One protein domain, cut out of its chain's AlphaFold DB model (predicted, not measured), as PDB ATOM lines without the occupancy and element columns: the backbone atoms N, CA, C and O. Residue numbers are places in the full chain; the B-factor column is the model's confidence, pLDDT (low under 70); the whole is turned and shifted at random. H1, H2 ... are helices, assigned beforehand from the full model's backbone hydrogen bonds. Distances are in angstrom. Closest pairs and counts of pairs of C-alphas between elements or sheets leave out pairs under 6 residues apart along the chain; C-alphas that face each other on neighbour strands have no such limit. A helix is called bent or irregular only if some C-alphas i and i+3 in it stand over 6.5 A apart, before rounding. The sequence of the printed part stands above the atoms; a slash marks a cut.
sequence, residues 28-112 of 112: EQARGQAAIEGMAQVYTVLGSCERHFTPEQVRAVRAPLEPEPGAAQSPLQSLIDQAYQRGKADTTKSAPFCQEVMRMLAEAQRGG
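What this domain is: This is residues 28 to 112 of the 112 residues of an uncharacterized protein of Brevundimonas sp. Root1279 (UniProt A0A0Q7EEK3). The longest helix, H1, and H3 pack on each other, running the same way. H2 runs back against both, and the three make a loosely joined up-and-down bundle, while H4 meets the last turns of H1 with its own first turns and swings away from it as the second arm of a V. The first residues of H1, 28 to 35, stick out at one end, and so do residues 106 to 112. The printed part has 85 residues with four named helices, H1 to H4 in order along the chain, and no named strand; its class is all helix. It is compact, with a radius of gyration of the C-alphas of 13.5 A and spans of 35 by 32 by 28 A.

Where its parts are: Find C-alpha 28 at (2.073, 18.252, 83.959); from there H1 runs through residues 28 to 52, 36.9 A long. It is irregular: C-alphas 48 and 51 are 7.5 A apart. After a tight link comes H2, residues 55 to 65, 15.7 A long and only just irregular, with C-alphas 61 and 64 7.0 A apart. A short link of 9 residues leads to C-alpha 75 at (-7.519, 9.890, 98.372), where H3 begins; it takes residues 75 to 89 and is 21.7 A long. A tight link of 5 residues leads to H4, residues 95 to 110, 23.1 A long, ending at C-alpha 110 at (-25.081, 23.618, 81.038).

How they stand to each other: H1, H2 and H3 form a bundle, up and down, each running against the one before it. Look first at Gly 47 and Gly 87, the closest C-alphas of H1 and H3, 4.1 A apart. These two helices touch and run the same way at a steep tilt of 37 degrees, only just past shallow. H1 and H2 are close but not clearly touching, with the closest C-alphas, Glu 50 and Val 58, 6.4 A apart, at a shallow tilt of 24 degrees, opposite ways. H2 and H3 form a helical hairpin at a steep tilt of 36 degrees, only just past shallow; H3 touches H2 with residues 77 to 81 alone, and the closest C-alphas, Leu 65 and Gln 77, are 5.3 A apart. H4 touches H1 with residues 95 to 101 alone, meeting residues 46 to 52 of H1; the closest C-alphas, Cys 49 and Cys 98, are 5.3 A apart, and the helices run opposite ways at a steep tilt of 49 degrees. H4 is apart from H3, and only just apart from H2, 8.3 A at the closest. In the backbone of H4, every O i to N i+4 pair is within hydrogen-bond range; H1 has 19 of 21, H2 5 of 7 and H3 10 of 11.

The domain as a whole: The two C-alphas farthest apart are those of Gly 70 and Pro 96, 38.4 A. The printed part has no cut, and no link is long. Mean pLDDT of the printed part is 92.2; residues 111 to 112, at the chain's end, are under 70.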
ATOM      1  N   GLU A  28       3.214  19.154  83.764       83.75
ATOM      2  CA  GLU A  28       2.073  18.252  83.959       83.75
ATOM      3  C   GLU A  28       1.784  18.046  85.445       83.75
ATOM      4  O   GLU A  28       0.640  18.200  85.875       83.75
ATOM      5  N   GLN A  29       2.825  17.798  86.244       85.12
ATOM      6  CA  GLN A  29       2.700  17.664  87.691       85.12
ATOM      7  C   GLN A  29       2.182  18.955  88.338       85.12
ATOM      8  O   GLN A  29       1.229  18.906  89.117       85.12
ATOM      9  N   ALA A  30       2.739  20.114  87.974       86.56
ATOM     10  CA  ALA A  30       2.294  21.409  88.488       86.56
ATOM     11  C   ALA A  30       0.829  21.707  88.129       86.56
ATOM     12  O   ALA A  30       0.070  22.192  88.968       86.56
ATOM     13  N   ARG A  31       0.396  21.372  86.904       85.06
ATOM     14  CA  ARG A  31      -1.015  21.498  86.505       85.06
ATOM     15  C   ARG A  31      -1.924  20.562  87.290       85.06
ATOM     16  O   ARG A  31      -3.000  20.989  87.698       85.06
ATOM     17  N   GLY A  32      -1.501  19.318  87.513       86.50
ATOM     18  CA  GLY A  32      -2.246  18.359  88.329       86.50
ATOM     19  C   GLY A  32      -2.432  18.858  89.762       86.50
ATOM     20  O   GLY A  32      -3.548  18.863  90.274       86.50
ATOM     21  N   GLN A  33      -1.359  19.361  90.375       89.50
ATOM     22  CA  GLN A  33      -1.389  19.950  91.714       89.50
ATOM     23  C   GLN A  33      -2.350  21.148  91.779       89.50
ATOM     24  O   GLN A  33      -3.233  21.187  92.632       89.50
ATOM     25  N   ALA A  34      -2.238  22.080  90.825       90.31
ATOM     26  CA  ALA A  34      -3.095  23.260  90.758       90.31
ATOM     27  C   ALA A  34      -4.577  22.903  90.558       90.31
ATOM     28  O   ALA A  34      -5.454  23.553  91.125       90.31
ATOM     29  N   ALA A  35      -4.875  21.855  89.783       90.19
ATOM     30  CA  ALA A  35      -6.240  21.366  89.615       90.19
ATOM     31  C   ALA A  35      -6.808  20.816  90.933       90.19
ATOM     32  O   ALA A  35      -7.935  21.148  91.302       90.19
ATOM     33  N   ILE A  36      -6.018  20.029  91.670       91.38
ATOM     34  CA  ILE A  36      -6.407  19.483  92.978       91.38
ATOM     35  C   ILE A  36      -6.656  20.612  93.988       91.38
ATOM     36  O   ILE A  36      -7.679  20.614  94.674       91.38
ATOM     37  N   GLU A  37      -5.758  21.595  94.056       93.62
ATOM     38  CA  GLU A  37      -5.903  22.769  94.924       93.62
ATOM     39  C   GLU A  37      -7.142  23.594  94.559       93.62
ATOM     40  O   GLU A  37      -7.926  23.961  95.437       93.62
ATOM     41  N   GLY A  38      -7.374  23.816  93.262       93.31
ATOM     42  CA  GLY A  38      -8.568  24.491  92.763       93.31
ATOM     43  C   GLY A  38      -9.856  23.776  93.176       93.31
ATOM     44  O   GLY A  38     -10.789  24.419  93.661       93.31
ATOM     45  N   MET A  39      -9.901  22.445  93.066       93.38
ATOM     46  CA  MET A  39     -11.045  21.653  93.529       93.38
ATOM     47  C   MET A  39     -11.256  21.786  95.041       93.38
ATOM     48  O   MET A  39     -12.377  22.047  95.479       93.38
ATOM     49  N   ALA A  40     -10.199  21.659  95.846       95.19
ATOM     50  CA  ALA A  40     -10.296  21.813  97.296       95.19
ATOM     51  C   ALA A  40     -10.821  23.208  97.693       95.19
ATOM     52  O   ALA A  40     -11.662  23.329  98.589       95.19
ATOM     53  N   GLN A  41     -10.395  24.261  96.992       95.94
ATOM     54  CA  GLN A  41     -10.890  25.622  97.206       95.94
ATOM     55  C   GLN A  41     -12.396  25.728  96.918       95.94
ATOM     56  O   GLN A  41     -13.137  26.289  97.726       95.94
ATOM     57  N   VAL A  42     -12.863  25.152  95.803       95.44
ATOM     58  CA  VAL A  42     -14.293  25.120  95.452       95.44
ATOM     59  C   VAL A  42     -15.096  24.420  96.545       95.44
ATOM     60  O   VAL A  42     -16.062  24.991  97.046       95.44
ATOM     61  N   TYR A  43     -14.675  23.232  96.983       97.00
ATOM     62  CA  TYR A  43     -15.388  22.497  98.033       97.00
ATOM     63  C   TYR A  43     -15.354  23.210  99.389       97.00
ATOM     64  O   TYR A  43     -16.349  23.172 100.109       97.00
ATOM     65  N   THR A  44     -14.284  23.944  99.707       97.94
ATOM     66  CA  THR A  44     -14.244  24.814 100.894       97.94
ATOM     67  C   THR A  44     -15.314  25.908 100.815       97.94
ATOM     68  O   THR A  44     -16.053  26.128 101.774       97.94
ATOM     69  N   VAL A  45     -15.461  26.567  99.660       97.50
ATOM     70  CA  VAL A  45     -16.518  27.572  99.453       97.50
ATOM     71  C   VAL A  45     -17.904  26.938  99.566       97.50
ATOM     72  O   VAL A  45     -18.768  27.482 100.253       97.50
ATOM     73  N   LEU A  46     -18.119  25.768  98.963       97.06
ATOM     74  CA  LEU A  46     -19.408  25.075  99.046       97.06
ATOM     75  C   LEU A  46     -19.756  24.669 100.479       97.06
ATOM     76  O   LEU A  46     -20.893  24.874 100.900       97.06
ATOM     77  N   GLY A  47     -18.779  24.191 101.251       97.50
ATOM     78  CA  GLY A  47     -18.953  23.899 102.672       97.50
ATOM     79  C   GLY A  47     -19.400  25.129 103.462       97.50
ATOM     80  O   GLY A  47     -20.371  25.059 104.213       97.50
ATOM     81  N   SER A  48     -18.762  26.283 103.227       98.19
ATOM     82  CA  SER A  48     -19.115  27.549 103.900       98.19
ATOM     83  C   SER A  48     -20.522  28.059 103.561       98.19
ATOM     84  O   SER A  48     -21.121  28.835 104.307       98.19
ATOM     85  N   CYS A  49     -21.080  27.581 102.449       97.81
ATOM     86  CA  CYS A  49     -22.400  27.943 101.965       97.81
ATOM     87  C   CYS A  49     -23.507  26.932 102.296       97.81
ATOM     88  O   CYS A  49     -24.676  27.263 102.105       97.81
ATOM     89  N   GLU A  50     -23.185  25.749 102.845       97.06
ATOM     90  CA  GLU A  50     -24.147  24.657 103.089       97.06
ATOM     91  C   GLU A  50     -25.399  25.129 103.843       97.06
ATOM     92  O   GLU A  50     -26.519  24.776 103.485       97.06
ATOM     93  N   ARG A  51     -25.227  25.998 104.849       96.38
ATOM     94  CA  ARG A  51     -26.324  26.541 105.673       96.38
ATOM     95  C   ARG A  51     -27.368  27.354 104.892       96.38
ATOM     96  O   ARG A  51     -28.428  27.657 105.435       96.38
ATOM     97  N   HIS A  52     -27.038  27.773 103.674       97.12
ATOM     98  CA  HIS A  52     -27.892  28.559 102.785       97.12
ATOM     99  C   HIS A  52     -28.463  27.731 101.630       97.12
ATOM    100  O   HIS A  52     -29.251  28.253 100.842       97.12
ATOM    101  N   PHE A  53     -28.073  26.463 101.519       95.56
ATOM    102  CA  PHE A  53     -28.517  25.563 100.467       95.56
ATOM    103  C   PHE A  53     -29.801  24.833 100.857       95.56
ATOM    104  O   PHE A  53     -30.084  24.586 102.031       95.56
ATOM    105  N   THR A  54     -30.587  24.452  99.852       95.81
ATOM    106  CA  THR A  54     -31.697  23.518 100.056       95.81
ATOM    107  C   THR A  54     -31.154  22.108 100.322       95.81
ATOM    108  O   THR A  54     -30.046  21.781  99.887       95.81
ATOM    109  N   PRO A  55     -31.926  21.211 100.961       96.00
ATOM    110  CA  PRO A  55     -31.492  19.827 101.168       96.00
ATOM    111  C   PRO A  55     -31.108  19.102  99.870       96.00
ATOM    112  O   PRO A  55     -30.208  18.267  99.861       96.00
ATOM    113  N   GLU A  56     -31.772  19.426  98.761       94.75
ATOM    114  CA  GLU A  56     -31.446  18.880  97.443       94.75
ATOM    115  C   GLU A  56     -30.082  19.362  96.941       94.75
ATOM    116  O   GLU A  56     -29.274  18.548  96.499       94.75
ATOM    117  N   GLN A  57     -29.793  20.658  97.077       94.62
ATOM    118  CA  GLN A  57     -28.501  21.234  96.707       94.62
ATOM    119  C   GLN A  57     -27.364  20.648  97.551       94.62
ATOM    120  O   GLN A  57     -26.315  20.313  97.007       94.62
ATOM    121  N   VAL A  58     -27.586  20.440  98.854       95.44
ATOM    122  CA  VAL A  58     -26.607  19.773  99.728       95.44
ATOM    123  C   VAL A  58     -26.325  18.348  99.252       95.44
ATOM    124  O   VAL A  58     -25.164  17.957  99.163       95.44
ATOM    125  N   ARG A  59     -27.359  17.572  98.896       94.62
ATOM    126  CA  ARG A  59     -27.161  16.226  98.330       94.62
ATOM    127  C   ARG A  59     -26.367  16.272  97.028       94.62
ATOM    128  O   ARG A  59     -25.426  15.505  96.885       94.62
ATOM    129  N   ALA A  60     -26.702  17.181  96.114       92.62
ATOM    130  CA  ALA A  60     -26.006  17.311  94.834       92.62
ATOM    131  C   ALA A  60     -24.521  17.678  95.005       92.62
ATOM    132  O   ALA A  60     -23.667  17.112  94.330       92.62
ATOM    133  N   VAL A  61     -24.205  18.582  95.938       93.50
ATOM    134  CA  VAL A  61     -22.822  18.970  96.262       93.50
ATOM    135  C   VAL A  61     -22.044  17.829  96.918       93.50
ATOM    136  O   VAL A  61     -20.850  17.684  96.670       93.50
ATOM    137  N   ARG A  62     -22.698  17.019  97.757       93.62
ATOM    138  CA  ARG A  62     -22.043  15.922  98.481       93.62
ATOM    139  C   ARG A  62     -21.952  14.623  97.687       93.62
ATOM    140  O   ARG A  62     -21.093  13.815  98.015       93.62
ATOM    141  N   ALA A  63     -22.760  14.432  96.644       92.31
ATOM    142  CA  ALA A  63     -22.766  13.195  95.858       92.31
ATOM    143  C   ALA A  63     -21.368  12.777  95.349       92.31
ATOM    144  O   ALA A  63     -21.017  11.613  95.508       92.31
ATOM    145  N   PRO A  64     -20.508  13.684  94.837       89.06
ATOM    146  CA  PRO A  64     -19.160  13.312  94.393       89.06
ATOM    147  C   PRO A  64     -18.196  12.914  95.528       89.06
ATOM    148  O   PRO A  64     -17.121  12.375  95.260       89.06
ATOM    149  N   LEU A  65     -18.546  13.212  96.786       89.38
ATOM    150  CA  LEU A  65     -17.747  12.902  97.979       89.38
ATOM    151  C   LEU A  65     -18.003  11.486  98.500       89.38
ATOM    152  O   LEU A  65     -17.174  10.939  99.236       89.38
ATOM    153  N   GLU A  66     -19.155  10.915  98.150       90.50
ATOM    154  CA  GLU A  66     -19.563   9.592  98.597       90.50
ATOM    155  C   GLU A  66     -18.867   8.518  97.743       90.50
ATOM    156  O   GLU A  66     -18.807   8.633  96.516       90.50
ATOM    157  N   PRO A  67     -18.275   7.485  98.368       89.00
ATOM    158  CA  PRO A  67     -17.747   6.355  97.622       89.00
ATOM    159  C   PRO A  67     -18.890   5.532  97.021       89.00
ATOM    160  O   PRO A  67     -19.978   5.440  97.593       89.00
ATOM    161  N   GLU A  68     -18.607   4.871  95.901       87.38
ATOM    162  CA  GLU A  68     -19.516   3.879  95.330       87.38
ATOM    163  C   GLU A  68     -19.844   2.778  96.359       87.38
ATOM    164  O   GLU A  68     -18.994   2.434  97.193       87.38
ATOM    165  N   PRO A  69     -21.046   2.177  96.314       88.62
ATOM    166  CA  PRO A  69     -21.413   1.103  97.230       88.62
ATOM    167  C   PRO A  69     -20.386  -0.039  97.222       88.62
ATOM    168  O   PRO A  69     -20.127  -0.662  96.194       88.62
ATOM    169  N   GLY A  70     -19.801  -0.325  98.387       89.00
ATOM    170  CA  GLY A  70     -18.775  -1.362  98.545       89.00
ATOM    171  C   GLY A  70     -17.344  -0.920  98.214       89.00
ATOM    172  O   GLY A  70     -16.425  -1.724  98.360       89.00
ATOM    173  N   ALA A  71     -17.131   0.340  97.822       90.62
ATOM    174  CA  ALA A  71     -15.810   0.922  97.623       90.62
ATOM    175  C   ALA A  71     -15.350   1.731  98.848       90.62
ATOM    176  O   ALA A  71     -16.147   2.294  99.600       90.62
ATOM    177  N   ALA A  72     -14.032   1.807  99.032       90.62
ATOM    178  CA  ALA A  72     -13.431   2.764  99.951       90.62
ATOM    179  C   ALA A  72     -13.349   4.149  99.297       90.62
ATOM    180  O   ALA A  72     -13.239   4.268  98.075       90.62
ATOM    181  N   GLN A  73     -13.351   5.196 100.119       89.88
ATOM    182  CA  GLN A  73     -13.150   6.560  99.646       89.88
ATOM    183  C   GLN A  73     -11.745   6.712  99.041       89.88
ATOM    184  O   GLN A  73     -10.745   6.331  99.653       89.88
ATOM    185  N   SER A  74     -11.664   7.272  97.835       92.75
ATOM    186  CA  SER A  74     -10.378   7.565  97.196       92.75
ATOM    187  C   SER A  74      -9.626   8.692  97.925       92.75
ATOM    188  O   SER A  74     -10.254   9.533  98.576       92.75
ATOM    189  N   PRO A  75      -8.287   8.789  97.787       91.25
ATOM    190  CA  PRO A  75      -7.519   9.890  98.372       91.25
ATOM    191  C   PRO A  75      -8.011  11.272  97.926       91.25
ATOM    192  O   PRO A  75      -8.086  12.189  98.741       91.25
ATOM    193  N   LEU A  76      -8.400  11.407  96.651       89.81
ATOM    194  CA  LEU A  76      -8.968  12.649  96.134       89.81
ATOM    195  C   LEU A  76     -10.292  12.972  96.826       89.81
ATOM    196  O   LEU A  76     -10.430  14.081  97.326       89.81
ATOM    197  N   GLN A  77     -11.220  12.011  96.909       93.19
ATOM    198  CA  GLN A  77     -12.506  12.188  97.598       93.19
ATOM    199  C   GLN A  77     -12.321  12.577  99.068       93.19
ATOM    200  O   GLN A  77     -12.985  13.493  99.544       93.19
ATOM    201  N   SER A  78     -11.380  11.942  99.770       94.50
ATOM    202  CA  SER A  78     -11.074  12.288 101.160       94.50
ATOM    203  C   SER A  78     -10.542  13.716 101.293       94.50
ATOM    204  O   SER A  78     -10.935  14.440 102.207       94.50
ATOM    205  N   LEU A  79      -9.683  14.156 100.369       93.88
ATOM    206  CA  LEU A  79      -9.159  15.521 100.359       93.88
ATOM    207  C   LEU A  79     -10.270  16.561 100.154       93.88
ATOM    208  O   LEU A  79     -10.331  17.548 100.891       93.88
ATOM    209  N   ILE A  80     -11.152  16.354  99.172       94.94
ATOM    210  CA  ILE A  80     -12.240  17.302  98.887       94.94
ATOM    211  C   ILE A  80     -13.333  17.276  99.963       94.94
ATOM    212  O   ILE A  80     -13.869  18.335 100.286       94.94
ATOM    213  N   ASP A  81     -13.607  16.128 100.594       96.00
ATOM    214  CA  ASP A  81     -14.512  16.055 101.748       96.00
ATOM    215  C   ASP A  81     -13.931  16.814 102.947       96.00
ATOM    216  O   ASP A  81     -14.605  17.658 103.530       96.00
ATOM    217  N   GLN A  82     -12.641  16.643 103.258       96.38
ATOM    218  CA  GLN A  82     -11.977  17.436 104.302       96.38
ATOM    219  C   GLN A  82     -12.027  18.945 104.021       96.38
ATOM    220  O   GLN A  82     -12.219  19.745 104.942       96.38
ATOM    221  N   ALA A  83     -11.863  19.354 102.761       97.12
ATOM    222  CA  ALA A  83     -11.998  20.750 102.356       97.12
ATOM    223  C   ALA A  83     -13.431  21.265 102.575       97.12
ATOM    224  O   ALA A  83     -13.626  22.332 103.159       97.12
ATOM    225  N   TYR A  84     -14.433  20.468 102.205       97.38
ATOM    226  CA  TYR A  84     -15.839  20.761 102.460       97.38
ATOM    227  C   TYR A  84     -16.140  20.909 103.959       97.38
ATOM    228  O   TYR A  84     -16.700  21.925 104.373       97.38
ATOM    229  N   GLN A  85     -15.696  19.964 104.797       96.88
ATOM    230  CA  GLN A  85     -15.875  20.044 106.254       96.88
ATOM    231  C   GLN A  85     -15.204  21.287 106.853       96.88
ATOM    232  O   GLN A  85     -15.782  21.944 107.721       96.88
ATOM    233  N   ARG A  86     -14.011  21.657 106.369       97.25
ATOM    234  CA  ARG A  86     -13.334  22.899 106.773       97.25
ATOM    235  C   ARG A  86     -14.155  24.129 106.396       97.25
ATOM    236  O   ARG A  86     -14.297  25.035 107.211       97.25
ATOM    237  N   GLY A  87     -14.721  24.126 105.193       97.06
ATOM    238  CA  GLY A  87     -15.646  25.147 104.722       97.06
ATOM    239  C   GLY A  87     -16.838  25.330 105.651       97.06
ATOM    240  O   GLY A  87     -17.149  26.454 106.011       97.06
ATOM    241  N   LYS A  88     -17.466  24.242 106.112       97.31
ATOM    242  CA  LYS A  88     -18.631  24.307 107.017       97.31
ATOM    243  C   LYS A  88     -18.359  25.034 108.333       97.31
ATOM    244  O   LYS A  88     -19.288  25.582 108.924       97.31
ATOM    245  N   ALA A  89     -17.114  25.013 108.807       95.12
ATOM    246  CA  ALA A  89     -16.715  25.756 109.999       95.12
ATOM    247  C   ALA A  89     -16.646  27.277 109.744       95.12
ATOM    248  O   ALA A  89     -16.791  28.063 110.682       95.12
ATOM    249  N   ASP A  90     -16.461  27.700 108.491       93.62
ATOM    250  CA  ASP A  90     -16.528  29.096 108.068       93.62
ATOM    251  C   ASP A  90     -17.986  29.506 107.801       93.62
ATOM    252  O   ASP A  90     -18.619  29.092 106.834       93.62
ATOM    253  N   THR A  91     -18.517  30.369 108.665       92.44
ATOM    254  CA  THR A  91     -19.898  30.872 108.575       92.44
ATOM    255  C   THR A  91     -19.984  32.309 108.057       92.44
ATOM    256  O   THR A  91     -21.039  32.938 108.164       92.44
ATOM    257  N   THR A  92     -18.889  32.838 107.503       95.06
ATOM    258  CA  THR A  92     -18.774  34.246 107.086       95.06
ATOM    259  C   THR A  92     -19.446  34.554 105.750       95.06
ATOM    260  O   THR A  92     -19.666  35.725 105.433       95.06
ATOM    261  N   LYS A  93     -19.782  33.538 104.946       95.38
ATOM    262  CA  LYS A  93     -20.434  33.746 103.648       95.38
ATOM    263  C   LYS A  93     -21.897  34.127 103.821       95.38
ATOM    264  O   LYS A  93     -22.624  33.549 104.621       95.38
ATOM    265  N   SER A  94     -22.324  35.115 103.042       97.06
ATOM    266  CA  SER A  94     -23.697  35.604 103.053       97.06
ATOM    267  C   SER A  94     -24.595  34.772 102.134       97.06
ATOM    268  O   SER A  94     -24.138  34.186 101.152       97.06
ATOM    269  N   ALA A  95     -25.902  34.778 102.407       96.38
ATOM    270  CA  ALA A  95     -26.875  34.088 101.564       96.38
ATOM    271  C   ALA A  95     -26.831  34.532 100.082       96.38
ATOM    272  O   ALA A  95     -26.811  33.644  99.228       96.38
ATOM    273  N   PRO A  96     -26.736  35.839  99.737       97.81
ATOM    274  CA  PRO A  96     -26.637  36.262  98.336       97.81
ATOM    275  C   PRO A  96     -25.390  35.720  97.632       97.81
ATOM    276  O   PRO A  96     -25.472  35.262  96.498       97.81
ATOM    277  N   PHE A  97     -24.241  35.710  98.319       97.50
ATOM    278  CA  PHE A  97     -23.020  35.117  97.777       97.50
ATOM    279  C   PHE A  97     -23.209  33.620  97.493       97.50
ATOM    280  O   PHE A  97     -22.851  33.136  96.426       97.50
ATOM    281  N   CYS A  98     -23.818  32.884  98.421       97.25
ATOM    282  CA  CYS A  98     -24.024  31.446  98.266       97.25
ATOM    283  C   CYS A  98     -25.041  31.092  97.172       97.25
ATOM    284  O   CYS A  98     -24.871  30.098  96.466       97.25
ATOM    285  N   GLN A  99     -26.069  31.918  96.983       96.44
ATOM    286  CA  GLN A  99     -26.999  31.785  95.860       96.44
ATOM    287  C   GLN A  99     -26.287  31.995  94.521       96.44
ATOM    288  O   GLN A  99     -26.500  31.226  93.584       96.44
ATOM    289  N   GLU A 100     -25.395  32.982  94.454       97.25
ATOM    290  CA  GLU A 100     -24.593  33.258  93.267       97.25
ATOM    291  C   GLU A 100     -23.631  32.109  92.935       97.25
ATOM    292  O   GLU A 100     -23.520  31.706  91.779       97.25
ATOM    293  N   VAL A 101     -23.006  31.500  93.949       95.69
ATOM    294  CA  VAL A 101     -22.195  30.282  93.773       95.69
ATOM    295  C   VAL A 101     -23.012  29.160  93.127       95.69
ATOM    296  O   VAL A 101     -22.559  28.555  92.156       95.69
ATOM    297  N   MET A 102     -24.235  28.910  93.604       94.12
ATOM    298  CA  MET A 102     -25.101  27.882  93.012       94.12
ATOM    299  C   MET A 102     -25.545  28.229  91.590       94.12
ATOM    300  O   MET A 102     -25.632  27.334  90.749       94.12
ATOM    301  N   ARG A 103     -25.787  29.514  91.295       94.81
ATOM    302  CA  ARG A 103     -26.088  29.984  89.936       94.81
ATOM    303  C   ARG A 103     -24.928  29.680  88.986       94.81
ATOM    304  O   ARG A 103     -25.151  29.071  87.944       94.81
ATOM    305  N   MET A 104     -23.700  30.035  89.374       94.12
ATOM    306  CA  MET A 104     -22.498  29.780  88.572       94.12
ATOM    307  C   MET A 104     -22.264  28.282  88.337       94.12
ATOM    308  O   MET A 104     -21.949  27.882  87.218       94.12
ATOM    309  N   LEU A 105     -22.463  27.438  89.356       90.50
ATOM    310  CA  LEU A 105     -22.352  25.983  89.198       90.50
ATOM    311  C   LEU A 105     -23.388  25.423  88.218       90.50
ATOM    312  O   LEU A 105     -23.047  24.603  87.365       90.50
ATOM    313  N   ALA A 106     -24.637  25.881  88.307       89.38
ATOM    314  CA  ALA A 106     -25.689  25.461  87.387       89.38
ATOM    315  C   ALA A 106     -25.406  25.898  85.940       89.38
ATOM    316  O   ALA A 106     -25.779  25.200  85.001       89.38
ATOM    317  N   GLU A 107     -24.747  27.040  85.738       92.31
ATOM    318  CA  GLU A 107     -24.325  27.501  84.411       92.31
ATOM    319  C   GLU A 107     -23.161  26.688  83.856       92.31
ATOM    320  O   GLU A 107     -23.217  26.266  82.700       92.31
ATOM    321  N   ALA A 108     -22.158  26.392  84.685       85.81
ATOM    322  CA  ALA A 108     -21.033  25.548  84.295       85.81
ATOM    323  C   ALA A 108     -21.489  24.147  83.849       85.81
ATOM    324  O   ALA A 108     -20.954  23.612  82.884       85.81
ATOM    325  N   GLN A 109     -22.521  23.584  84.486       78.56
ATOM    326  CA  GLN A 109     -23.101  22.292  84.097       78.56
ATOM    327  C   GLN A 109     -23.860  22.319  82.761       78.56
ATOM    328  O   GLN A 109     -24.023  21.273  82.143       78.56
ATOM    329  N   ARG A 110     -24.349  23.483  82.312       77.06
ATOM    330  CA  ARG A 110     -25.081  23.618  81.038       77.06
ATOM    331  C   ARG A 110     -24.180  23.930  79.845       77.06
ATOM    332  O   ARG A 110     -24.615  23.747  78.713       77.06
ATOM    333  N   GLY A 111     -22.989  24.470  80.094       60.81
ATOM    334  CA  GLY A 111     -22.027  24.856  79.058       60.81
ATOM    335  C   GLY A 111     -20.920  23.833  78.791       60.81
ATOM    336  O   GLY A 111     -20.036  24.136  77.990       60.81
ATOM    337  N   GLY A 112     -20.935  22.689  79.482       47.16
ATOM    338  CA  GLY A 112     -19.973  21.589  79.338       47.16
ATOM    339  C   GLY A 112     -20.437  20.490  78.397       47.16
ATOM    340  O   GLY A 112     -21.667  20.301  78.268       47.16
TER     341      GLY A 112